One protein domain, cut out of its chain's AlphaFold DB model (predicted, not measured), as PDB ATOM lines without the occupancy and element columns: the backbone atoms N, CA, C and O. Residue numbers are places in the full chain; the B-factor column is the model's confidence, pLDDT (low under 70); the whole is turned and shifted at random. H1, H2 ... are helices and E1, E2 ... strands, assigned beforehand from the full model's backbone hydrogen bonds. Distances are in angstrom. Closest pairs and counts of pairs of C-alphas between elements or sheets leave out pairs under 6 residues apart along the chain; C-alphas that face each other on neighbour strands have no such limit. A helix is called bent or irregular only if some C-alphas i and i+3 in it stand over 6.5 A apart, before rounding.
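Overview. This is residues 28 to 87 and 156 to 267 of the 267 residues of the protein "Beta-lactamase" of Streptococcus pneumoniae (UniProt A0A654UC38). An antiparallel sheet of five strands, in the order E2 E1 E7 E6 E5, stands between helices on both of its faces, with H1, H7 and the short H6 over one face and H4 and H2 over the other. H2 packs on the sheet with residues 69 to 74 alone and runs away from it, and H3 packs across H4 on the side away from the sheet; a short two-strand ribbon, E3 and E4, leads into H2 and H4. The printed part has 172 residues, with seven named helices and seven named strands, in the order H1 E1 E2 E3 H2 H3 E4 H4 H5 H6 E5 E6 E7 H7; the class is mixed, helices and strands, in three layers, with helices on both faces of a sheet. The whole is compact, with a radius of gyration of the C-alphas of 14.7 A, and its C-alphas span 44 by 32 by 30 A.

Arrangement. H1, residues 28 to 40, is on the sheet, over E2, residues 57 to 60, at a height over the sheet of 7.5 A; their closest C-alphas, those of Gln 33 and Ala 58, are 5.2 A apart. E1, residues 45 to 51, and E2, an edge strand, form an antiparallel hairpin, with N 49 and O 58 at 2.8 A, within hydrogen-bond range. E3, residues 65 to 67, is the antiparallel neighbour of E4, residues 176 to 178, with N 66 and O 177 at 3.1 A. H2, residues 69 to 85, is over E5, residues 218 to 225, at a height of 11.5 A, and runs along the strands, at 24 degrees to E5 on the local plane. H2 is only just irregular: C-alphas 69 and 72 are 6.51 A apart. H4, residues 179 to 192, is the hub, touching three helices. It lies on the same face as H2, over E7, residues 241 to 248, and E6, residues 228 to 235, at a height of 7.7 A, slantwise to the strands. H2 touches H4 at a shallow tilt of 25 degrees, the same way, closest at the C-alphas of Tyr 78 and Ile 189, 5.7 A. H3, residues 156 to 166, is not on the sheet; it touches H4 and is about perpendicular to it, at 80 degrees, closest at the C-alphas of Met 166 and Met 181, 4.5 A. H5, residues 195 to 199, only grazes the sheet, and touches H4 only at the corner, only just, with 3 pairs of C-alphas within 8 A. E5, E6 and E7 form a meander, each strand the antiparallel neighbour of the one before, with N 221 and O 232 at 2.9 A and N 243 and O 233 at 2.9 A; E1 and E7 are antiparallel too, with N 48 and O 244 at 2.9 A. H7, residues 252 to 266, lies on the same face as H1 at a height of 9.3 A. It touches H6, residues 209 to 213, closest at the C-alphas of Gly 213 and Ser 256, 4.2 A. With residues 262 to 266 alone H7 touches H1, at a shallow tilt of 29 degrees, opposite ways. Every O i to N i+4 pair is within hydrogen-bond range in H1, H3, H4, H5 and H6, against 9 of 13 in H2 and 10 of 11 in H7.

Along the chain. H1 begins at C-alpha 28, (67.368, 48.747, 110.934), and measures 17.2 A from first to last C-alpha. E1 measures 20.1 A, H2 26.8 A and H4 19.9 A; H4 begins at C-alpha 179, (70.798, 60.396, 127.048). E5, E6 and E7 measure 21.8, 21.7 and 23.2 A. H7, 20.9 A long, ends at C-alpha 266, (68.315, 45.444, 116.127).

Size, cuts and confidence. The C-alphas of Glu 38 and Gly 87, the two farthest apart, are 47.7 A from each other. Residues 88 to 155 are not printed, and C-alphas 87 and 156 are 21.3 A apart across this cut. Of the links printed whole, H3 to E4 and H5 to H6 are short and the others tight. The mean pLDDT of the printed part is 97.9, and no printed residue is under 70.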
ATOM      1  N   ARG A  28      68.045  48.980 109.648       92.56
ATOM      2  CA  ARG A  28      67.368  48.747 110.934       92.56
ATOM      3  C   ARG A  28      67.340  50.007 111.793       92.56
ATOM      4  O   ARG A  28      66.333  50.279 112.436       92.56
ATOM      5  N   MET A  29      68.388  50.834 111.742       95.88
ATOM      6  CA  MET A  29      68.429  52.091 112.498       95.88
ATOM      7  C   MET A  29      67.376  53.111 112.035       95.88
ATOM      8  O   MET A  29      66.787  53.805 112.860       95.88
ATOM      9  N   SER A  30      67.056  53.156 110.737       95.56
ATOM     10  CA  SER A  30      65.934  53.964 110.242       95.56
ATOM     11  C   SER A  30      64.604  53.457 110.800       95.56
ATOM     12  O   SER A  30      63.757  54.261 111.183       95.56
ATOM     13  N   LYS A  31      64.446  52.130 110.933       96.06
ATOM     14  CA  LYS A  31      63.253  51.546 111.552       96.06
ATOM     15  C   LYS A  31      63.180  51.804 113.057       96.06
ATOM     16  O   LYS A  31      62.090  52.040 113.574       96.06
ATOM     17  N   VAL A  32      64.320  51.809 113.755       98.31
ATOM     18  CA  VAL A  32      64.400  52.248 115.155       98.31
ATOM     19  C   VAL A  32      63.928  53.693 115.274       98.31
ATOM     20  O   VAL A  32      63.071  53.968 116.107       98.31
ATOM     21  N   GLN A  33      64.424  54.603 114.429       98.75
ATOM     22  CA  GLN A  33      64.016  56.009 114.460       98.75
ATOM     23  C   GLN A  33      62.505  56.181 114.255       98.75
ATOM     24  O   GLN A  33      61.865  56.856 115.058       98.75
ATOM     25  N   GLU A  34      61.934  55.549 113.225       98.38
ATOM     26  CA  GLU A  34      60.487  55.566 112.960       98.38
ATOM     27  C   GLU A  34      59.699  55.066 114.180       98.38
ATOM     28  O   GLU A  34      58.814  55.754 114.685       98.38
ATOM     29  N   MET A  35      60.087  53.909 114.724       98.62
ATOM     30  CA  MET A  35      59.441  53.301 115.886       98.62
ATOM     31  C   MET A  35      59.499  54.204 117.128       98.62
ATOM     32  O   MET A  35      58.489  54.355 117.823       98.62
ATOM     33  N   LEU A  36      60.654  54.820 117.406       98.75
ATOM     34  CA  LEU A  36      60.814  55.744 118.529       98.75
ATOM     35  C   LEU A  36      59.931  56.986 118.359       98.75
ATOM     36  O   LEU A  36      59.235  57.371 119.301       98.75
ATOM     37  N   SER A  37      59.918  57.578 117.163       98.56
ATOM     38  CA  SER A  37      59.111  58.759 116.854       98.56
ATOM     39  C   SER A  37      57.605  58.482 116.935       98.56
ATOM     40  O   SER A  37      56.864  59.303 117.467       98.56
ATOM     41  N   GLU A  38      57.137  57.322 116.473       98.31
ATOM     42  CA  GLU A  38      55.708  56.982 116.486       98.31
ATOM     43  C   GLU A  38      55.183  56.615 117.879       98.31
ATOM     44  O   GLU A  38      54.072  56.995 118.253       98.31
ATOM     45  N   LYS A  39      55.956  55.850 118.659       98.44
ATOM     46  CA  LYS A  39      55.474  55.265 119.923       98.44
ATOM     47  C   LYS A  39      55.878  56.046 121.167       98.44
ATOM     48  O   LYS A  39      55.183  55.972 122.186       98.44
ATOM     49  N   TYR A  40      57.022  56.727 121.122       98.50
ATOM     50  CA  TYR A  40      57.708  57.203 122.323       98.50
ATOM     51  C   TYR A  40      58.016  58.704 122.321       98.50
ATOM     52  O   TYR A  40      58.473  59.195 123.350       98.50
ATOM     53  N   GLN A  41      57.715  59.447 121.247       98.06
ATOM     54  CA  GLN A  41      57.929  60.898 121.170       98.06
ATOM     55  C   GLN A  41      57.103  61.655 122.225       98.06
ATOM     56  O   GLN A  41      55.927  61.961 122.031       98.06
ATOM     57  N   LYS A  42      57.733  61.942 123.367       96.94
ATOM     58  CA  LYS A  42      57.164  62.656 124.515       96.94
ATOM     59  C   LYS A  42      58.257  63.486 125.172       96.94
ATOM     60  O   LYS A  42      59.354  62.972 125.369       96.94
ATOM     61  N   ASP A  43      57.942  64.703 125.606       96.25
ATOM     62  CA  ASP A  43      58.899  65.601 126.285       96.25
ATOM     63  C   ASP A  43      59.514  64.979 127.546       96.25
ATOM     64  O   ASP A  43      60.618  65.317 127.962       96.25
ATOM     65  N   SER A  44      58.803  64.037 128.167       97.56
ATOM     66  CA  SER A  44      59.260  63.343 129.363       97.56
ATOM     67  C   SER A  44      60.298  62.248 129.093       97.56
ATOM     68  O   SER A  44      60.809  61.681 130.058       97.56
ATOM     69  N   PHE A  45      60.591  61.916 127.830       98.62
ATOM     70  CA  PHE A  45      61.556  60.886 127.432       98.62
ATOM     71  C   PHE A  45      62.699  61.489 126.614       98.62
ATOM     72  O   PHE A  45      62.467  62.279 125.705       98.62
ATOM     73  N   SER A  46      63.921  61.046 126.901       98.75
ATOM     74  CA  SER A  46      65.120  61.255 126.089       98.75
ATOM     75  C   SER A  46      65.745  59.890 125.819       98.75
ATOM     76  O   SER A  46      66.061  59.156 126.757       98.75
ATOM     77  N   ILE A  47      65.857  59.511 124.548       98.94
ATOM     78  CA  ILE A  47      66.312  58.181 124.133       98.94
ATOM     79  C   ILE A  47      67.394  58.337 123.074       98.94
ATOM     80  O   ILE A  47      67.182  59.018 122.073       98.94
ATOM     81  N   TYR A  48      68.510  57.646 123.276       98.94
ATOM     82  CA  TYR A  48      69.628  57.576 122.346       98.94
ATOM     83  C   TYR A  48      69.996  56.120 122.065       98.94
ATOM     84  O   TYR A  48      70.132  55.313 122.990       98.94
ATOM     85  N   VAL A  49      70.183  55.800 120.787       98.94
ATOM     86  CA  VAL A  49      70.588  54.484 120.293       98.94
ATOM     87  C   VAL A  49      71.760  54.651 119.335       98.94
ATOM     88  O   VAL A  49      71.713  55.500 118.446       98.94
ATOM     89  N   LYS A  50      72.793  53.818 119.477       98.75
ATOM     90  CA  LYS A  50      73.916  53.759 118.532       98.75
ATOM     91  C   LYS A  50      74.337  52.325 118.264       98.75
ATOM     92  O   LYS A  50      74.738  51.624 119.187       98.75
ATOM     93  N   GLN A  51      74.318  51.903 117.004       97.69
ATOM     94  CA  GLN A  51      74.976  50.661 116.594       97.69
ATOM     95  C   GLN A  51      76.496  50.844 116.644       97.69
ATOM     96  O   GLN A  51      77.035  51.759 116.024       97.69
ATOM     97  N   LEU A  52      77.198  49.954 117.347       97.00
ATOM     98  CA  LEU A  52      78.655  50.045 117.498       97.00
ATOM     99  C   LEU A  52      79.406  49.614 116.229       97.00
ATOM    100  O   LEU A  52      80.501  50.098 115.968       97.00
ATOM    101  N   THR A  53      78.814  48.731 115.426       92.31
ATOM    102  CA  THR A  53      79.404  48.195 114.188       92.31
ATOM    103  C   THR A  53      79.392  49.203 113.040       92.31
ATOM    104  O   THR A  53      80.372  49.321 112.310       92.31
ATOM    105  N   THR A  54      78.287  49.931 112.875       93.31
ATOM    106  CA  THR A  54      78.070  50.868 111.760       93.31
ATOM    107  C   THR A  54      78.260  52.329 112.161       93.31
ATOM    108  O   THR A  54      78.382  53.192 111.295       93.31
ATOM    109  N   GLY A  55      78.229  52.632 113.463       95.75
ATOM    110  CA  GLY A  55      78.203  53.996 113.985       95.75
ATOM    111  C   GLY A  55      76.879  54.734 113.756       95.75
ATOM    112  O   GLY A  55      76.786  55.899 114.136       95.75
ATOM    113  N   LYS A  56      75.862  54.093 113.155       96.75
ATOM    114  CA  LYS A  56      74.554  54.716 112.906       96.75
ATOM    115  C   LYS A  56      73.825  54.977 114.225       96.75
ATOM    116  O   LYS A  56      73.825  54.134 115.124       96.75
ATOM    117  N   GLU A  57      73.177  56.135 114.303       98.31
ATOM    118  CA  GLU A  57      72.451  56.611 115.482       98.31
ATOM    119  C   GLU A  57      70.950  56.767 115.191       98.31
ATOM    120  O   GLU A  57      70.559  57.039 114.055       98.31
ATOM    121  N   ALA A  58      70.129  56.645 116.230       98.69
ATOM    122  CA  ALA A  58      68.728  57.066 116.257       98.69
ATOM    123  C   ALA A  58      68.378  57.587 117.654       98.69
ATOM    124  O   ALA A  58      69.008  57.210 118.645       98.69
ATOM    125  N   GLY A  59      67.341  58.413 117.756       98.69
ATOM    126  CA  GLY A  59      66.908  58.913 119.051       98.69
ATOM    127  C   GLY A  59      65.736  59.879 118.999       98.69
ATOM    128  O   GLY A  59      65.317  60.345 117.941       98.69
ATOM    129  N   ILE A  60      65.209  60.181 120.182       98.81
ATOM    130  CA  ILE A  60      64.195  61.215 120.404       98.81
ATOM    131  C   ILE A  60      64.622  62.057 121.598       98.81
ATOM    132  O   ILE A  60      65.052  61.510 122.614       98.81
ATOM    133  N   ASN A  61      64.555  63.385 121.466       98.75
ATOM    134  CA  ASN A  61      64.972  64.330 122.511       98.75
ATOM    135  C   ASN A  61      66.361  63.991 123.097       98.75
ATOM    136  O   ASN A  61      66.623  64.193 124.281       98.75
ATOM    137  N   GLN A  62      67.244  63.389 122.294       98.62
ATOM    138  CA  GLN A  62      68.473  62.744 122.770       98.62
ATOM    139  C   GLN A  62      69.496  63.739 123.337       98.62
ATOM    140  O   GLN A  62      70.380  63.355 124.100       98.62
ATOM    141  N   ASP A  63      69.353  65.012 122.967       98.38
ATOM    142  CA  ASP A  63      70.191  66.129 123.397       98.38
ATOM    143  C   ASP A  63      69.575  66.903 124.581       98.38
ATOM    144  O   ASP A  63      70.264  67.703 125.214       98.38
ATOM    145  N   GLU A  64      68.319  66.619 124.953       98.00
ATOM    146  CA  GLU A  64      67.660  67.243 126.105       98.00
ATOM    147  C   GLU A  64      68.290  66.770 127.417       98.00
ATOM    148  O   GLU A  64      68.367  65.570 127.705       98.00
ATOM    149  N   LYS A  65      68.742  67.725 128.235       97.94
ATOM    150  CA  LYS A  65      69.359  67.445 129.535       97.94
ATOM    151  C   LYS A  65      68.289  67.298 130.611       97.94
ATOM    152  O   LYS A  65      67.388  68.122 130.733       97.94
ATOM    153  N   MET A  66      68.445  66.289 131.458       97.75
ATOM    154  CA  MET A  66      67.678  66.156 132.696       97.75
ATOM    155  C   MET A  66      68.558  65.608 133.819       97.75
ATOM    156  O   MET A  66      69.718  65.252 133.595       97.75
ATOM    157  N   TYR A  67      68.034  65.590 135.044       98.44
ATOM    158  CA  TYR A  67      68.786  65.125 136.203       98.44
ATOM    159  C   TYR A  67      69.152  63.648 136.058       98.44
ATOM    160  O   TYR A  67      68.297  62.778 136.146       98.44
ATOM    161  N   ALA A  68      70.442  63.364 135.875       98.19
ATOM    162  CA  ALA A  68      70.950  62.048 135.488       98.19
ATOM    163  C   ALA A  68      70.849  60.975 136.584       98.19
ATOM    164  O   ALA A  68      71.124  59.792 136.342       98.19
ATOM    165  N   ALA A  69      70.561  61.389 137.821       98.00
ATOM    166  CA  ALA A  69      70.687  60.561 139.011       98.00
ATOM    167  C   ALA A  69      72.029  59.793 139.015       98.00
ATOM    168  O   ALA A  69      73.095  60.391 138.870       98.00
ATOM    169  N   SER A  70      72.010  58.469 139.190       98.62
ATOM    170  CA  SER A  70      73.223  57.639 139.251       98.62
ATOM    171  C   SER A  70      73.829  57.261 137.890       98.62
ATOM    172  O   SER A  70      74.871  56.604 137.880       98.62
ATOM    173  N   VAL A  71      73.249  57.677 136.755       98.81
ATOM    174  CA  VAL A  71      73.887  57.463 135.438       98.81
ATOM    175  C   VAL A  71      75.175  58.280 135.325       98.81
ATOM    176  O   VAL A  71      76.156  57.802 134.764       98.81
ATOM    177  N   LEU A  72      75.231  59.464 135.948       98.38
ATOM    178  CA  LEU A  72      76.430  60.309 135.954       98.38
ATOM    179  C   LEU A  72      77.669  59.594 136.520       98.38
ATOM    180  O   LEU A  72      78.786  59.917 136.133       98.38
ATOM    181  N   LYS A  73      77.499  58.582 137.379       98.81
ATOM    182  CA  LYS A  73      78.615  57.795 137.930       98.81
ATOM    183  C   LYS A  73      79.455  57.106 136.841       98.81
ATOM    184  O   LYS A  73      80.617  56.798 137.093       98.81
ATOM    185  N   LEU A  74      78.912  56.918 135.631       98.88
ATOM    186  CA  LEU A  74      79.666  56.439 134.467       98.88
ATOM    187  C   LEU A  74      80.895  57.309 134.164       98.88
ATOM    188  O   LEU A  74      81.941  56.759 133.839       98.88
ATOM    189  N   SER A  75      80.819  58.637 134.315       98.50
ATOM    190  CA  SER A  75      81.960  59.520 134.022       98.50
ATOM    191  C   SER A  75      83.122  59.305 135.002       98.50
ATOM    192  O   SER A  75      84.286  59.248 134.610       98.50
ATOM    193  N   TYR A  76      82.806  59.078 136.277       98.81
ATOM    194  CA  TYR A  76      83.785  58.795 137.329       98.81
ATOM    195  C   TYR A  76      84.368  57.385 137.200       98.81
ATOM    196  O   TYR A  76      85.571  57.195 137.390       98.81
ATOM    197  N   LEU A  77      83.542  56.404 136.826       98.94
ATOM    198  CA  LEU A  77      83.996  55.053 136.501       98.94
ATOM    199  C   LEU A  77      84.956  55.063 135.304       98.94
ATOM    200  O   LEU A  77      86.061  54.532 135.414       98.94
ATOM    201  N   TYR A  78      84.572  55.713 134.201       98.88
ATOM    202  CA  TYR A  78      85.416  55.873 133.014       98.88
ATOM    203  C   TYR A  78      86.773  56.480 133.378       98.88
ATOM    204  O   TYR A  78      87.814  55.928 133.024       98.88
ATOM    205  N   TYR A  79      86.767  57.592 134.117       98.81
ATOM    206  CA  TYR A  79      88.000  58.282 134.489       98.81
ATOM    207  C   TYR A  79      88.869  57.432 135.419       98.81
ATOM    208  O   TYR A  79      90.085  57.389 135.263       98.81
ATOM    209  N   THR A  80      88.260  56.684 136.343       98.88
ATOM    210  CA  THR A  80      88.996  55.750 137.207       98.88
ATOM    211  C   THR A  80      89.683  54.660 136.386       98.88
ATOM    212  O   THR A  80      90.877  54.419 136.566       98.88
ATOM    213  N   GLN A  81      88.967  54.032 135.450       98.88
ATOM    214  CA  GLN A  81      89.552  53.038 134.547       98.88
ATOM    215  C   GLN A  81      90.658  53.640 133.682       98.88
ATOM    216  O   GLN A  81      91.676  52.997 133.446       98.88
ATOM    217  N   GLU A  82      90.484  54.879 133.235       98.62
ATOM    218  CA  GLU A  82      91.485  55.578 132.445       98.62
ATOM    219  C   GLU A  82      92.783  55.778 133.229       98.62
ATOM    220  O   GLU A  82      93.857  55.464 132.726       98.62
ATOM    221  N   LYS A  83      92.693  56.213 134.489       98.75
ATOM    222  CA  LYS A  83      93.867  56.381 135.353       98.75
ATOM    223  C   LYS A  83      94.557  55.060 135.688       98.75
ATOM    224  O   LYS A  83      95.775  55.038 135.858       98.75
ATOM    225  N   ILE A  84      93.805  53.961 135.727       98.81
ATOM    226  CA  ILE A  84      94.368  52.607 135.812       98.81
ATOM    227  C   ILE A  84      95.111  52.250 134.516       98.81
ATOM    228  O   ILE A  84      96.239  51.770 134.570       98.81
ATOM    229  N   ASN A  85      94.523  52.527 133.349       98.50
ATOM    230  CA  ASN A  85      95.145  52.254 132.049       98.50
ATOM    231  C   ASN A  85      96.416  53.096 131.819       98.50
ATOM    232  O   ASN A  85      97.361  52.620 131.198       98.50
ATOM    233  N   GLU A  86      96.457  54.324 132.343       98.38
ATOM    234  CA  GLU A  86      97.640  55.200 132.356       98.38
ATOM    235  C   GLU A  86      98.735  54.718 133.337       98.38
ATOM    236  O   GLU A  86      99.832  55.273 133.353       98.38
ATOM    237  N   GLY A  87      98.463  53.701 134.166       98.44
ATOM    238  CA  GLY A  87      99.398  53.166 135.160       98.44
ATOM    239  C   GLY A  87      99.546  54.023 136.423       98.44
ATOM    240  O   GLY A  87     100.429  53.756 137.235       98.44
ATOM    241  N   ALA A 156      88.766  71.038 137.330       97.81
ATOM    242  CA  ALA A 156      88.653  71.531 135.960       97.81
ATOM    243  C   ALA A 156      89.224  70.552 134.915       97.81
ATOM    244  O   ALA A 156      88.710  70.497 133.795       97.81
ATOM    245  N   THR A 157      90.249  69.768 135.270       98.06
ATOM    246  CA  THR A 157      90.867  68.780 134.374       98.06
ATOM    247  C   THR A 157      89.899  67.637 134.106       98.06
ATOM    248  O   THR A 157      89.629  67.309 132.950       98.06
ATOM    249  N   PHE A 158      89.330  67.069 135.169       98.44
ATOM    250  CA  PHE A 158      88.293  66.056 135.070       98.44
ATOM    251  C   PHE A 158      87.087  66.592 134.298       98.44
ATOM    252  O   PHE A 158      86.684  65.978 133.309       98.44
ATOM    253  N   LYS A 159      86.562  67.767 134.678       97.94
ATOM    254  CA  LYS A 159      85.414  68.392 134.008       97.94
ATOM    255  C   LYS A 159      85.654  68.514 132.503       97.94
ATOM    256  O   LYS A 159      84.841  68.017 131.729       97.94
ATOM    257  N   SER A 160      86.773  69.121 132.098       98.12
ATOM    258  CA  SER A 160      87.119  69.345 130.690       98.12
ATOM    259  C   SER A 160      87.208  68.038 129.903       98.12
ATOM    260  O   SER A 160      86.660  67.942 128.804       98.12
ATOM    261  N   LYS A 161      87.829  67.007 130.487       98.19
ATOM    262  CA  LYS A 161      87.950  65.693 129.850       98.19
ATOM    263  C   LYS A 161      86.595  65.010 129.677       98.19
ATOM    264  O   LYS A 161      86.314  64.456 128.617       98.19
ATOM    265  N   MET A 162      85.738  65.090 130.692       98.25
ATOM    266  CA  MET A 162      84.381  64.550 130.623       98.25
ATOM    267  C   MET A 162      83.533  65.305 129.588       98.25
ATOM    268  O   MET A 162      82.863  64.659 128.788       98.25
ATOM    269  N   SER A 163      83.626  66.641 129.523       98.00
ATOM    270  CA  SER A 163      82.934  67.448 128.503       98.00
ATOM    271  C   SER A 163      83.377  67.078 127.084       98.00
ATOM    272  O   SER A 163      82.545  67.001 126.182       98.00
ATOM    273  N   ALA A 164      84.666  66.783 126.871       98.44
ATOM    274  CA  ALA A 164      85.174  66.351 125.567       98.44
ATOM    275  C   ALA A 164      84.553  65.019 125.104       98.44
ATOM    276  O   ALA A 164      84.230  64.870 123.928       98.44
ATOM    277  N   ILE A 165      84.331  64.074 126.026       98.06
ATOM    278  CA  ILE A 165      83.673  62.790 125.728       98.06
ATOM    279  C   ILE A 165      82.173  62.987 125.495       98.06
ATOM    280  O   ILE A 165      81.622  62.475 124.522       98.06
ATOM    281  N   MET A 166      81.505  63.754 126.362       95.25
ATOM    282  CA  MET A 166      80.080  64.082 126.230       95.25
ATOM    283  C   MET A 166      79.790  64.860 124.934       95.25
ATOM    284  O   MET A 166      78.725  64.713 124.329       95.25
ATOM    285  N   GLY A 167      80.752  65.660 124.472       97.06
ATOM    286  CA  GLY A 167      80.595  66.602 123.366       97.06
ATOM    287  C   GLY A 167      79.735  67.818 123.720       97.06
ATOM    288  O   GLY A 167      79.220  68.455 122.809       97.06
ATOM    289  N   ASP A 168      79.553  68.101 125.011       97.12
ATOM    290  CA  ASP A 168      78.812  69.246 125.545       97.12
ATOM    291  C   ASP A 168      79.287  69.544 126.984       97.12
ATOM    292  O   ASP A 168      79.910  68.695 127.628       97.12
ATOM    293  N   ASP A 169      79.016  70.746 127.493       95.12
ATOM    294  CA  ASP A 169      79.318  71.119 128.874       95.12
ATOM    295  C   ASP A 169      78.313  70.521 129.870       95.12
ATOM    296  O   ASP A 169      77.159  70.212 129.550       95.12
ATOM    297  N   TRP A 170      78.756  70.379 131.113       95.31
ATOM    298  CA  TRP A 170      77.978  69.839 132.223       95.31
ATOM    299  C   TRP A 170      78.439  70.467 133.538       95.31
ATOM    300  O   TRP A 170      79.540  71.003 133.616       95.31
ATOM    301  N   ASP A 171      77.630  70.378 134.590       96.62
ATOM    302  CA  ASP A 171      78.035  70.785 135.939       96.62
ATOM    303  C   ASP A 171      77.934  69.580 136.894       96.62
ATOM    304  O   ASP A 171      76.843  69.012 137.039       96.62
ATOM    305  N   PRO A 172      79.034  69.173 137.563       95.00
ATOM    306  CA  PRO A 172      79.004  68.124 138.579       95.00
ATOM    307  C   PRO A 172      77.989  68.352 139.705       95.00
ATOM    308  O   PRO A 172      77.490  67.377 140.267       95.00
ATOM    309  N   LYS A 173      77.672  69.606 140.047       95.75
ATOM    310  CA  LYS A 173      76.693  69.954 141.087       95.75
ATOM    311  C   LYS A 173      75.263  69.721 140.617       95.75
ATOM    312  O   LYS A 173      74.492  69.088 141.333       95.75
ATOM    313  N   GLU A 174      74.945  70.182 139.410       96.75
ATOM    314  CA  GLU A 174      73.597  70.095 138.836       96.75
ATOM    315  C   GLU A 174      73.265  68.680 138.350       96.75
ATOM    316  O   GLU A 174      72.109  68.262 138.361       96.75
ATOM    317  N   LYS A 175      74.286  67.917 137.930       96.50
ATOM    318  CA  LYS A 175      74.157  66.533 137.433       96.50
ATOM    319  C   LYS A 175      73.169  66.405 136.265       96.50
ATOM    320  O   LYS A 175      72.535  65.362 136.094       96.50
ATOM    321  N   LEU A 176      73.046  67.459 135.461       98.25
ATOM    322  CA  LEU A 176      72.212  67.497 134.263       98.25
ATOM    323  C   LEU A 176      73.014  67.007 133.054       98.25
ATOM    324  O   LEU A 176      73.982  67.654 132.655       98.25
ATOM    325  N   ILE A 177      72.601  65.883 132.465       98.38
ATOM    326  CA  ILE A 177      73.155  65.358 131.205       98.38
ATOM    327  C   ILE A 177      72.017  64.818 130.333       98.38
ATOM    328  O   ILE A 177      70.931  64.528 130.836       98.38
ATOM    329  N   SER A 178      72.263  64.679 129.034       98.69
ATOM    330  CA  SER A 178      71.322  64.045 128.107       98.69
ATOM    331  C   SER A 178      71.581  62.542 127.955       98.69
ATOM    332  O   SER A 178      72.657  62.039 128.302       98.69
ATOM    333  N   SER A 179      70.614  61.816 127.385       98.81
ATOM    334  CA  SER A 179      70.798  60.396 127.048       98.81
ATOM    335  C   SER A 179      71.936  60.186 126.037       98.81
ATOM    336  O   SER A 179      72.706  59.232 126.164       98.81
ATOM    337  N   LYS A 180      72.141  61.114 125.090       98.88
ATOM    338  CA  LYS A 180      73.284  61.068 124.163       98.88
ATOM    339  C   LYS A 180      74.622  61.214 124.884       98.88
ATOM    340  O   LYS A 180      75.548  60.450 124.616       98.88
ATOM    341  N   MET A 181      74.730  62.149 125.830       98.81
ATOM    342  CA  MET A 181      75.946  62.329 126.638       98.81
ATOM    343  C   MET A 181      76.268  61.065 127.449       98.81
ATOM    344  O   MET A 181      77.415  60.618 127.469       98.81
ATOM    345  N   ALA A 182      75.257  60.451 128.073       98.88
ATOM    346  CA  ALA A 182      75.415  59.192 128.799       98.88
ATOM    347  C   ALA A 182      75.812  58.029 127.871       98.88
ATOM    348  O   ALA A 182      76.712  57.253 128.197       98.88
ATOM    349  N   GLY A 183      75.188  57.938 126.692       98.88
ATOM    350  CA  GLY A 183      75.518  56.948 125.670       98.88
ATOM    351  C   GLY A 183      76.975  57.023 125.215       98.88
ATOM    352  O   GLY A 183      77.635  55.990 125.123       98.88
ATOM    353  N   LYS A 184      77.520  58.232 125.028       98.88
ATOM    354  CA  LYS A 184      78.937  58.422 124.678       98.88
ATOM    355  C   LYS A 184      79.900  57.953 125.769       98.88
ATOM    356  O   LYS A 184      80.926  57.365 125.438       98.88
ATOM    357  N   PHE A 185      79.587  58.136 127.056       98.31
ATOM    358  CA  PHE A 185      80.404  57.507 128.107       98.31
ATOM    359  C   PHE A 185      80.337  56.002 128.053       98.31
ATOM    360  O   PHE A 185      81.352  55.345 128.256       98.31
ATOM    361  N   MET A 186      79.153  55.455 127.805       98.81
ATOM    362  CA  MET A 186      79.001  54.015 127.770       98.81
ATOM    363  C   MET A 186      79.768  53.395 126.601       98.81
ATOM    364  O   MET A 186      80.426  52.373 126.777       98.81
ATOM    365  N   GLU A 187      79.780  54.060 125.446       98.81
ATOM    366  CA  GLU A 187      80.666  53.729 124.328       98.81
ATOM    367  C   GLU A 187      82.150  53.876 124.704       98.81
ATOM    368  O   GLU A 187      82.955  52.995 124.413       98.81
ATOM    369  N   ALA A 188      82.532  54.955 125.389       98.75
ATOM    370  CA  ALA A 188      83.914  55.161 125.810       98.75
ATOM    371  C   ALA A 188      84.388  54.076 126.798       98.75
ATOM    372  O   ALA A 188      85.506  53.578 126.675       98.75
ATOM    373  N   ILE A 189      83.531  53.658 127.735       98.88
ATOM    374  CA  ILE A 189      83.774  52.544 128.667       98.88
ATOM    375  C   ILE A 189      83.853  51.214 127.916       98.88
ATOM    376  O   ILE A 189      84.729  50.398 128.204       98.88
ATOM    377  N   TYR A 190      82.967  50.996 126.942       98.75
ATOM    378  CA  TYR A 190      83.022  49.828 126.068       98.75
ATOM    379  C   TYR A 190      84.379  49.731 125.357       98.75
ATOM    380  O   TYR A 190      85.031  48.691 125.407       98.75
ATOM    381  N   ASN A 191      84.857  50.847 124.803       98.50
ATOM    382  CA  ASN A 191      86.141  50.923 124.107       98.50
ATOM    383  C   ASN A 191      87.353  50.800 125.044       98.50
ATOM    384  O   ASN A 191      88.390  50.291 124.624       98.50
ATOM    385  N   GLN A 192      87.243  51.223 126.311       98.06
ATOM    386  CA  GLN A 192      88.282  50.964 127.316       98.06
ATOM    387  C   GLN A 192      88.450  49.468 127.601       98.06
ATOM    388  O   GLN A 192      89.537  49.064 128.010       98.06
ATOM    389  N   ASN A 193      87.384  48.674 127.424       97.88
ATOM    390  CA  ASN A 193      87.364  47.222 127.610       97.88
ATOM    391  C   ASN A 193      88.046  46.765 128.919       97.88
ATOM    392  O   ASN A 193      88.845  45.829 128.945       97.88
ATOM    393  N   GLY A 194      87.772  47.495 130.004       98.38
ATOM    394  CA  GLY A 194      88.428  47.319 131.298       98.38
ATOM    395  C   GLY A 194      87.549  46.668 132.365       98.38
ATOM    396  O   GLY A 194      86.409  46.264 132.126       98.38
ATOM    397  N   PHE A 195      88.068  46.636 133.592       98.75
ATOM    398  CA  PHE A 195      87.383  46.093 134.768       98.75
ATOM    399  C   PHE A 195      86.054  46.804 135.077       98.75
ATOM    400  O   PHE A 195      85.114  46.184 135.579       98.75
ATOM    401  N   VAL A 196      85.937  48.093 134.740       98.81
ATOM    402  CA  VAL A 196      84.660  48.823 134.813       98.81
ATOM    403  C   VAL A 196      83.600  48.185 133.913       98.81
ATOM    404  O   VAL A 196      82.495  47.915 134.380       98.81
ATOM    405  N   LEU A 197      83.927  47.907 132.645       98.81
ATOM    406  CA  LEU A 197      82.985  47.290 131.710       98.81
ATOM    407  C   LEU A 197      82.570  45.901 132.202       98.81
ATOM    408  O   LEU A 197      81.386  45.584 132.195       98.81
ATOM    409  N   GLU A 198      83.525  45.100 132.686       98.50
ATOM    410  CA  GLU A 198      83.237  43.800 133.301       98.50
ATOM    411  C   GLU A 198      82.252  43.942 134.474       98.50
ATOM    412  O   GLU A 198      81.244  43.230 134.536       98.50
ATOM    413  N   SER A 199      82.502  44.895 135.372       98.69
ATOM    414  CA  SER A 199      81.689  45.130 136.571       98.69
ATOM    415  C   SER A 199      80.257  45.560 136.250       98.69
ATOM    416  O   SER A 199      79.333  45.151 136.950       98.69
ATOM    417  N   LEU A 200      80.058  46.329 135.175       98.81
ATOM    418  CA  LEU A 200      78.741  46.784 134.716       98.81
ATOM    419  C   LEU A 200      77.880  45.664 134.111       98.81
ATOM    420  O   LEU A 200      76.705  45.890 133.845       98.81
ATOM    421  N   THR A 201      78.433  44.465 133.880       98.25
ATOM    422  CA  THR A 201      77.704  43.349 133.245       98.25
ATOM    423  C   THR A 201      76.946  42.426 134.192       98.25
ATOM    424  O   THR A 201      76.334  41.462 133.733       98.25
ATOM    425  N   LYS A 202      77.068  42.652 135.502       95.81
ATOM    426  CA  LYS A 202      76.446  41.827 136.542       95.81
ATOM    427  C   LYS A 202      76.050  42.716 137.705       95.81
ATOM    428  O   LYS A 202      76.842  42.862 138.638       95.81
ATOM    429  N   THR A 203      74.884  43.334 137.626       97.56
ATOM    430  CA  THR A 203      74.419  44.308 138.616       97.56
ATOM    431  C   THR A 203      73.254  43.755 139.429       97.56
ATOM    432  O   THR A 203      72.581  42.810 139.023       97.56
ATOM    433  N   ASP A 204      72.942  44.390 140.559       98.06
ATOM    434  CA  ASP A 204      71.745  44.052 141.343       98.06
ATOM    435  C   ASP A 204      70.441  44.464 140.625       98.06
ATOM    436  O   ASP A 204      69.335  44.278 141.133       98.06
ATOM    437  N   PHE A 205      70.561  45.049 139.431       98.00
ATOM    438  CA  PHE A 205      69.485  45.637 138.651       98.00
ATOM    439  C   PHE A 205      69.211  44.874 137.346       98.00
ATOM    440  O   PHE A 205      68.387  45.322 136.549       98.00
ATOM    441  N   ASP A 206      69.835  43.709 137.147       97.88
ATOM    442  CA  ASP A 206      69.739  42.917 135.912       97.88
ATOM    443  C   ASP A 206      68.313  42.375 135.646       97.88
ATOM    444  O   ASP A 206      67.973  42.015 134.521       97.88
ATOM    445  N   SER A 207      67.436  42.341 136.657       97.94
ATOM    446  CA  SER A 207      66.041  41.890 136.521       97.94
ATOM    447  C   SER A 207      65.038  43.015 136.222       97.94
ATOM    448  O   SER A 207      63.828  42.819 136.369       97.94
ATOM    449  N   GLN A 208      65.503  44.210 135.851       98.38
ATOM    450  CA  GLN A 208      64.663  45.383 135.573       98.38
ATOM    451  C   GLN A 208      65.206  46.225 134.403       98.38
ATOM    452  O   GLN A 208      66.309  45.990 133.915       98.38
ATOM    453  N   ARG A 209      64.423  47.219 133.955       98.75
ATOM    454  CA  ARG A 209      64.812  48.222 132.941       98.75
ATOM    455  C   ARG A 209      65.382  47.589 131.655       98.75
ATOM    456  O   ARG A 209      64.743  46.690 131.113       98.75
ATOM    457  N   ILE A 210      66.525  48.055 131.126       98.88
ATOM    458  CA  ILE A 210      67.048  47.583 129.831       98.88
ATOM    459  C   ILE A 210      67.307  46.078 129.872       98.88
ATOM    460  O   ILE A 210      66.865  45.368 128.973       98.88
ATOM    461  N   ALA A 211      67.961  45.591 130.931       98.56
ATOM    462  CA  ALA A 211      68.314  44.181 131.079       98.56
ATOM    463  C   ALA A 211      67.080  43.260 131.092       98.56
ATOM    464  O   ALA A 211      67.091  42.217 130.446       98.56
ATOM    465  N   LYS A 212      65.969  43.682 131.716       98.56
ATOM    466  CA  LYS A 212      64.684  42.950 131.665       98.56
ATOM    467  C   LYS A 212      64.048  42.936 130.271       98.56
ATOM    468  O   LYS A 212      63.285  42.025 129.956       98.56
ATOM    469  N   GLY A 213      64.299  43.963 129.461       98.19
ATOM    470  CA  GLY A 213      63.706  44.123 128.133       98.19
ATOM    471  C   GLY A 213      64.317  43.236 127.047       98.19
ATOM    472  O   GLY A 213      63.712  43.093 125.986       98.19
ATOM    473  N   VAL A 214      65.485  42.637 127.287       98.25
ATOM    474  CA  VAL A 214      66.269  41.931 126.262       98.25
ATOM    475  C   VAL A 214      66.693  40.540 126.736       98.25
ATOM    476  O   VAL A 214      66.801  40.282 127.928       98.25
ATOM    477  N   SER A 215      66.945  39.622 125.800       97.06
ATOM    478  CA  SER A 215      67.360  38.238 126.103       97.06
ATOM    479  C   SER A 215      68.872  38.010 126.038       97.06
ATOM    480  O   SER A 215      69.330  36.869 126.055       97.06
ATOM    481  N   VAL A 216      69.653  39.083 125.926       98.06
ATOM    482  CA  VAL A 216      71.115  39.047 125.824       98.06
ATOM    483  C   VAL A 216      71.753  39.737 127.017       98.06
ATOM    484  O   VAL A 216      71.110  40.476 127.759       98.06
ATOM    485  N   LYS A 217      73.054  39.507 127.190       97.94
ATOM    486  CA  LYS A 217      73.856  40.203 128.191       97.94
ATOM    487  C   LYS A 217      73.771  41.719 127.979       97.94
ATOM    488  O   LYS A 217      73.813  42.197 126.844       97.94
ATOM    489  N   VAL A 218      73.732  42.466 129.079       98.69
ATOM    490  CA  VAL A 218      73.790  43.929 129.076       98.69
ATOM    491  C   VAL A 218      74.865  44.375 130.063       98.69
ATOM    492  O   VAL A 218      74.906  43.893 131.189       98.69
ATOM    493  N   ALA A 219      75.758  45.271 129.641       98.81
ATOM    494  CA  ALA A 219      76.519  46.090 130.585       98.81
ATOM    495  C   ALA A 219      75.708  47.359 130.809       98.81
ATOM    496  O   ALA A 219      75.435  48.028 129.818       98.81
ATOM    497  N   HIS A 220      75.293  47.702 132.028       98.88
ATOM    498  CA  HIS A 220      74.440  48.878 132.229       98.88
ATOM    499  C   HIS A 220      74.633  49.594 133.559       98.88
ATOM    500  O   HIS A 220      75.158  49.047 134.527       98.88
ATOM    501  N   LYS A 221      74.196  50.855 133.585       98.88
ATOM    502  CA  LYS A 221      74.134  51.687 134.780       98.88
ATOM    503  C   LYS A 221      72.779  52.377 134.868       98.88
ATOM    504  O   LYS A 221      72.450  53.243 134.060       98.88
ATOM    505  N   ILE A 222      72.052  52.067 135.939       98.75
ATOM    506  CA  ILE A 222      70.777  52.720 136.243       98.75
ATOM    507  C   ILE A 222      70.955  54.124 136.840       98.75
ATOM    508  O   ILE A 222      71.950  54.415 137.521       98.75
ATOM    509  N   GLY A 223      69.923  54.951 136.667       98.50
ATOM    510  CA  GLY A 223      69.676  56.176 137.427       98.50
ATOM    511  C   GLY A 223      68.277  56.150 138.035       98.50
ATOM    512  O   GLY A 223      67.312  55.753 137.381       98.50
ATOM    513  N   ASP A 224      68.172  56.531 139.304       97.94
ATOM    514  CA  ASP A 224      66.911  56.511 140.034       97.94
ATOM    515  C   ASP A 224      66.895  57.615 141.093       97.94
ATOM    516  O   ASP A 224      67.712  57.590 142.017       97.94
ATOM    517  N   ALA A 225      66.023  58.605 140.919       97.25
ATOM    518  CA  ALA A 225      65.749  59.641 141.910       97.25
ATOM    519  C   ALA A 225      64.388  60.278 141.628       97.25
ATOM    520  O   ALA A 225      64.166  60.738 140.513       97.25
ATOM    521  N   ASP A 226      63.499  60.306 142.622       96.25
ATOM    522  CA  ASP A 226      62.185  60.958 142.531       96.25
ATOM    523  C   ASP A 226      61.436  60.569 141.241       96.25
ATOM    524  O   ASP A 226      61.207  59.374 141.005       96.25
ATOM    525  N   GLU A 227      61.090  61.527 140.379       97.94
ATOM    526  CA  GLU A 227      60.432  61.267 139.100       97.94
ATOM    527  C   GLU A 227      61.351  60.749 137.974       97.94
ATOM    528  O   GLU A 227      60.855  60.365 136.913       97.94
ATOM    529  N   PHE A 228      62.671  60.734 138.167       98.62
ATOM    530  CA  PHE A 228      63.665  60.385 137.150       98.62
ATOM    531  C   PHE A 228      64.076  58.916 137.234       98.62
ATOM    532  O   PHE A 228      64.783  58.501 138.159       98.62
ATOM    533  N   LYS A 229      63.657  58.118 136.244       98.62
ATOM    534  CA  LYS A 229      64.043  56.703 136.102       98.62
ATOM    535  C   LYS A 229      64.814  56.523 134.804       98.62
ATOM    536  O   LYS A 229      64.318  56.867 133.730       98.62
ATOM    537  N   HIS A 230      66.043  56.036 134.887       98.81
ATOM    538  CA  HIS A 230      66.960  55.970 133.752       98.81
ATOM    539  C   HIS A 230      67.670  54.625 133.694       98.81
ATOM    540  O   HIS A 230      67.820  53.941 134.713       98.81
ATOM    541  N   ASP A 231      68.159  54.292 132.510       98.94
ATOM    542  CA  ASP A 231      69.139  53.237 132.305       98.94
ATOM    543  C   ASP A 231      70.011  53.571 131.098       98.94
ATOM    544  O   ASP A 231      69.564  54.208 130.144       98.94
ATOM    545  N   THR A 232      71.275  53.178 131.134       98.94
ATOM    546  CA  THR A 232      72.194  53.335 130.004       98.94
ATOM    547  C   THR A 232      73.082  52.118 129.928       98.94
ATOM    548  O   THR A 232      73.710  51.760 130.923       98.94
ATOM    549  N   GLY A 233      73.136  51.484 128.759       98.81
ATOM    550  CA  GLY A 233      73.799  50.203 128.603       98.81
ATOM    551  C   GLY A 233      74.364  49.920 127.221       98.81
ATOM    552  O   GLY A 233      73.952  50.510 126.226       98.81
ATOM    553  N   VAL A 234      75.300  48.971 127.189       98.88
ATOM    554  CA  VAL A 234      75.684  48.220 125.991       98.88
ATOM    555  C   VAL A 234      74.871  46.936 125.968       98.88
ATOM    556  O   VAL A 234      74.977  46.124 126.891       98.88
ATOM    557  N   VAL A 235      74.086  46.742 124.915       98.81
ATOM    558  CA  VAL A 235      73.321  45.518 124.670       98.81
ATOM    559  C   VAL A 235      74.119  44.630 123.716       98.81
ATOM    560  O   VAL A 235      74.398  45.021 122.581       98.81
ATOM    561  N   TYR A 236      74.494  43.432 124.169       98.06
ATOM    562  CA  TYR A 236      75.337  42.491 123.418       98.06
ATOM    563  C   TYR A 236      74.499  41.593 122.490       98.06
ATOM    564  O   TYR A 236      74.502  40.371 122.626       98.06
ATOM    565  N   ALA A 237      73.743  42.213 121.580       95.31
ATOM    566  CA  ALA A 237      73.132  41.527 120.438       95.31
ATOM    567  C   ALA A 237      74.203  41.135 119.397       95.31
ATOM    568  O   ALA A 237      75.355  41.555 119.521       95.31
ATOM    569  N   ASP A 238      73.821  40.402 118.346       90.44
ATOM    570  CA  ASP A 238      74.732  40.019 117.250       90.44
ATOM    571  C   ASP A 238      75.417  41.237 116.612       90.44
ATOM    572  O   ASP A 238      76.603  41.201 116.283       90.44
ATOM    573  N   SER A 239      74.688  42.353 116.516       91.50
ATOM    574  CA  SER A 239      75.253  43.683 116.292       91.50
ATOM    575  C   SER A 239      75.126  44.513 117.575       91.50
ATOM    576  O   SER A 239      74.066  45.107 117.792       91.50
ATOM    577  N   PRO A 240      76.176  44.599 118.417       97.38
ATOM    578  CA  PRO A 240      76.122  45.338 119.670       97.38
ATOM    579  C   PRO A 240      75.726  46.802 119.477       97.38
ATOM    580  O   PRO A 240      76.130  47.458 118.509       97.38
ATOM    581  N   PHE A 241      74.958  47.331 120.425       98.88
ATOM    582  CA  PHE A 241      74.516  48.720 120.392       98.88
ATOM    583  C   PHE A 241      74.491  49.350 121.784       98.88
ATOM    584  O   PHE A 241      74.309  48.677 122.800       98.88
ATOM    585  N   ILE A 242      74.669  50.668 121.811       98.94
ATOM    586  CA  ILE A 242      74.416  51.510 122.975       98.94
ATOM    587  C   ILE A 242      72.936  51.859 123.005       98.94
ATOM    588  O   ILE A 242      72.365  52.238 121.982       98.94
ATOM    589  N   LEU A 243      72.338  51.777 124.189       98.94
ATOM    590  CA  LEU A 243      70.988  52.235 124.467       98.94
ATOM    591  C   LEU A 243      71.000  53.065 125.750       98.94
ATOM    592  O   LEU A 243      71.348  52.561 126.817       98.94
ATOM    593  N   SER A 244      70.610  54.331 125.650       98.94
ATOM    594  CA  SER A 244      70.407  55.220 126.792       98.94
ATOM    595  C   SER A 244      68.961  55.691 126.810       98.94
ATOM    596  O   SER A 244      68.479  56.255 125.830       98.94
ATOM    597  N   ILE A 245      68.261  55.428 127.912       98.94
ATOM    598  CA  ILE A 245      66.854  55.776 128.103       98.94
ATOM    599  C   ILE A 245      66.742  56.592 129.382       98.94
ATOM    600  O   ILE A 245      66.926  56.081 130.489       98.94
ATOM    601  N   PHE A 246      66.419  57.867 129.222       98.94
ATOM    602  CA  PHE A 246      66.143  58.798 130.301       98.94
ATOM    603  C   PHE A 246      64.645  59.101 130.298       98.94
ATOM    604  O   PHE A 246      64.073  59.471 129.275       98.94
ATOM    605  N   THR A 247      63.993  58.927 131.445       98.75
ATOM    606  CA  THR A 247      62.567  59.208 131.617       98.75
ATOM    607  C   THR A 247      62.324  60.079 132.842       98.75
ATOM    608  O   THR A 247      62.988  59.918 133.869       98.75
ATOM    609  N   LYS A 248      61.338  60.965 132.731       98.56
ATOM    610  CA  LYS A 248      60.745  61.752 133.811       98.56
ATOM    611  C   LYS A 248      59.283  61.330 133.986       98.56
ATOM    612  O   LYS A 248      58.584  61.158 132.992       98.56
ATOM    613  N   ASN A 249      58.801  61.190 135.218       98.19
ATOM    614  CA  ASN A 249      57.427  60.771 135.536       98.19
ATOM    615  C   ASN A 249      57.023  59.445 134.854       98.19
ATOM    616  O   ASN A 249      55.945  59.335 134.270       98.19
ATOM    617  N   SER A 250      57.905  58.442 134.892       97.75
ATOM    618  CA  SER A 250      57.675  57.119 134.294       97.75
ATOM    619  C   SER A 250      58.252  55.995 135.161       97.75
ATOM    620  O   SER A 250      58.680  56.230 136.291       97.75
ATOM    621  N   ASP A 251      58.224  54.764 134.656       98.25
ATOM    622  CA  ASP A 251      58.498  53.545 135.413       98.25
ATOM    623  C   ASP A 251      59.485  52.601 134.703       98.25
ATOM    624  O   ASP A 251      59.912  52.807 133.563       98.25
ATOM    625  N   TYR A 252      59.898  51.549 135.414       98.50
ATOM    626  CA  TYR A 252      60.941  50.636 134.937       98.50
ATOM    627  C   TYR A 252      60.426  49.715 133.830       98.50
ATOM    628  O   TYR A 252      61.205  49.279 132.978       98.50
ATOM    629  N   ASP A 253      59.127  49.413 133.831       98.62
ATOM    630  CA  ASP A 253      58.502  48.561 132.823       98.62
ATOM    631  C   ASP A 253      58.391  49.289 131.482       98.62
ATOM    632  O   ASP A 253      58.601  48.676 130.436       98.62
ATOM    633  N   THR A 254      58.188  50.605 131.495       98.75
ATOM    634  CA  THR A 254      58.265  51.454 130.304       98.75
ATOM    635  C   THR A 254      59.667  51.419 129.701       98.75
ATOM    636  O   THR A 254      59.802  51.187 128.500       98.75
ATOM    637  N   ILE A 255      60.719  51.547 130.522       98.88
ATOM    638  CA  ILE A 255      62.111  51.398 130.060       98.88
ATOM    639  C   ILE A 255      62.338  49.998 129.471       98.88
ATOM    640  O   ILE A 255      62.918  49.871 128.394       98.88
ATOM    641  N   SER A 256      61.833  48.954 130.135       98.88
ATOM    642  CA  SER A 256      61.944  47.564 129.661       98.88
ATOM    643  C   SER A 256      61.240  47.362 128.316       98.88
ATOM    644  O   SER A 256      61.758  46.676 127.438       98.88
ATOM    645  N   LYS A 257      60.072  47.984 128.123       98.88
ATOM    646  CA  LYS A 257      59.309  47.928 126.873       98.88
ATOM    647  C   LYS A 257      60.023  48.653 125.733       98.88
ATOM    648  O   LYS A 257      60.100  48.103 124.640       98.88
ATOM    649  N   ILE A 258      60.565  49.845 125.984       98.88
ATOM    650  CA  ILE A 258      61.373  50.580 124.998       98.88
ATOM    651  C   ILE A 258      62.590  49.740 124.603       98.88
ATOM    652  O   ILE A 258      62.840  49.546 123.418       98.88
ATOM    653  N   ALA A 259      63.317  49.198 125.586       98.88
ATOM    654  CA  ALA A 259      64.482  48.358 125.334       98.88
ATOM    655  C   ALA A 259      64.136  47.119 124.503       98.88
ATOM    656  O   ALA A 259      64.852  46.817 123.551       98.88
ATOM    657  N   LYS A 260      63.010  46.462 124.804       98.81
ATOM    658  CA  LYS A 260      62.490  45.352 124.003       98.81
ATOM    659  C   LYS A 260      62.196  45.779 122.567       98.81
ATOM    660  O   LYS A 260      62.665  45.127 121.646       98.81
ATOM    661  N   ASP A 261      61.455  46.866 122.365       98.69
ATOM    662  CA  ASP A 261      61.089  47.336 121.025       98.69
ATOM    663  C   ASP A 261      62.328  47.700 120.184       98.69
ATOM    664  O   ASP A 261      62.375  47.371 119.003       98.69
ATOM    665  N   VAL A 262      63.348  48.336 120.778       98.69
ATOM    666  CA  VAL A 262      64.633  48.612 120.104       98.69
ATOM    667  C   VAL A 262      65.377  47.308 119.798       98.69
ATOM    668  O   VAL A 262      65.843  47.111 118.677       98.69
ATOM    669  N   TYR A 263      65.476  46.406 120.775       98.31
ATOM    670  CA  TYR A 263      66.182  45.134 120.637       98.31
ATOM    671  C   TYR A 263      65.559  44.234 119.571       98.31
ATOM    672  O   TYR A 263      66.287  43.668 118.772       98.31
ATOM    673  N   GLU A 264      64.234  44.145 119.488       96.50
ATOM    674  CA  GLU A 264      63.553  43.349 118.462       96.50
ATOM    675  C   GLU A 264      63.833  43.848 117.037       96.50
ATOM    676  O   GLU A 264      63.822  43.048 116.106       96.50
ATOM    677  N   VAL A 265      64.113  45.145 116.861       95.62
ATOM    678  CA  VAL A 265      64.501  45.718 115.563       95.62
ATOM    679  C   VAL A 265      65.987  45.497 115.261       95.62
ATOM    680  O   VAL A 265      66.348  45.365 114.094       95.62
ATOM    681  N   LEU A 266      66.852  45.491 116.283       94.44
ATOM    682  CA  LEU A 266      68.315  45.444 116.127       94.44
ATOM    683  C   LEU A 266      68.958  44.065 116.344       94.44
ATOM    684  O   LEU A 266      70.154  43.934 116.065       94.44
ATOM    685  N   LYS A 267      68.219  43.080 116.864       86.19
ATOM    686  CA  LYS A 267      68.708  41.707 117.029       86.19
ATOM    687  C   LYS A 267      68.961  41.006 115.696       86.19
ATOM    688  O   LYS A 267      68.550  41.531 114.634       86.19
TER     689      LYS A 267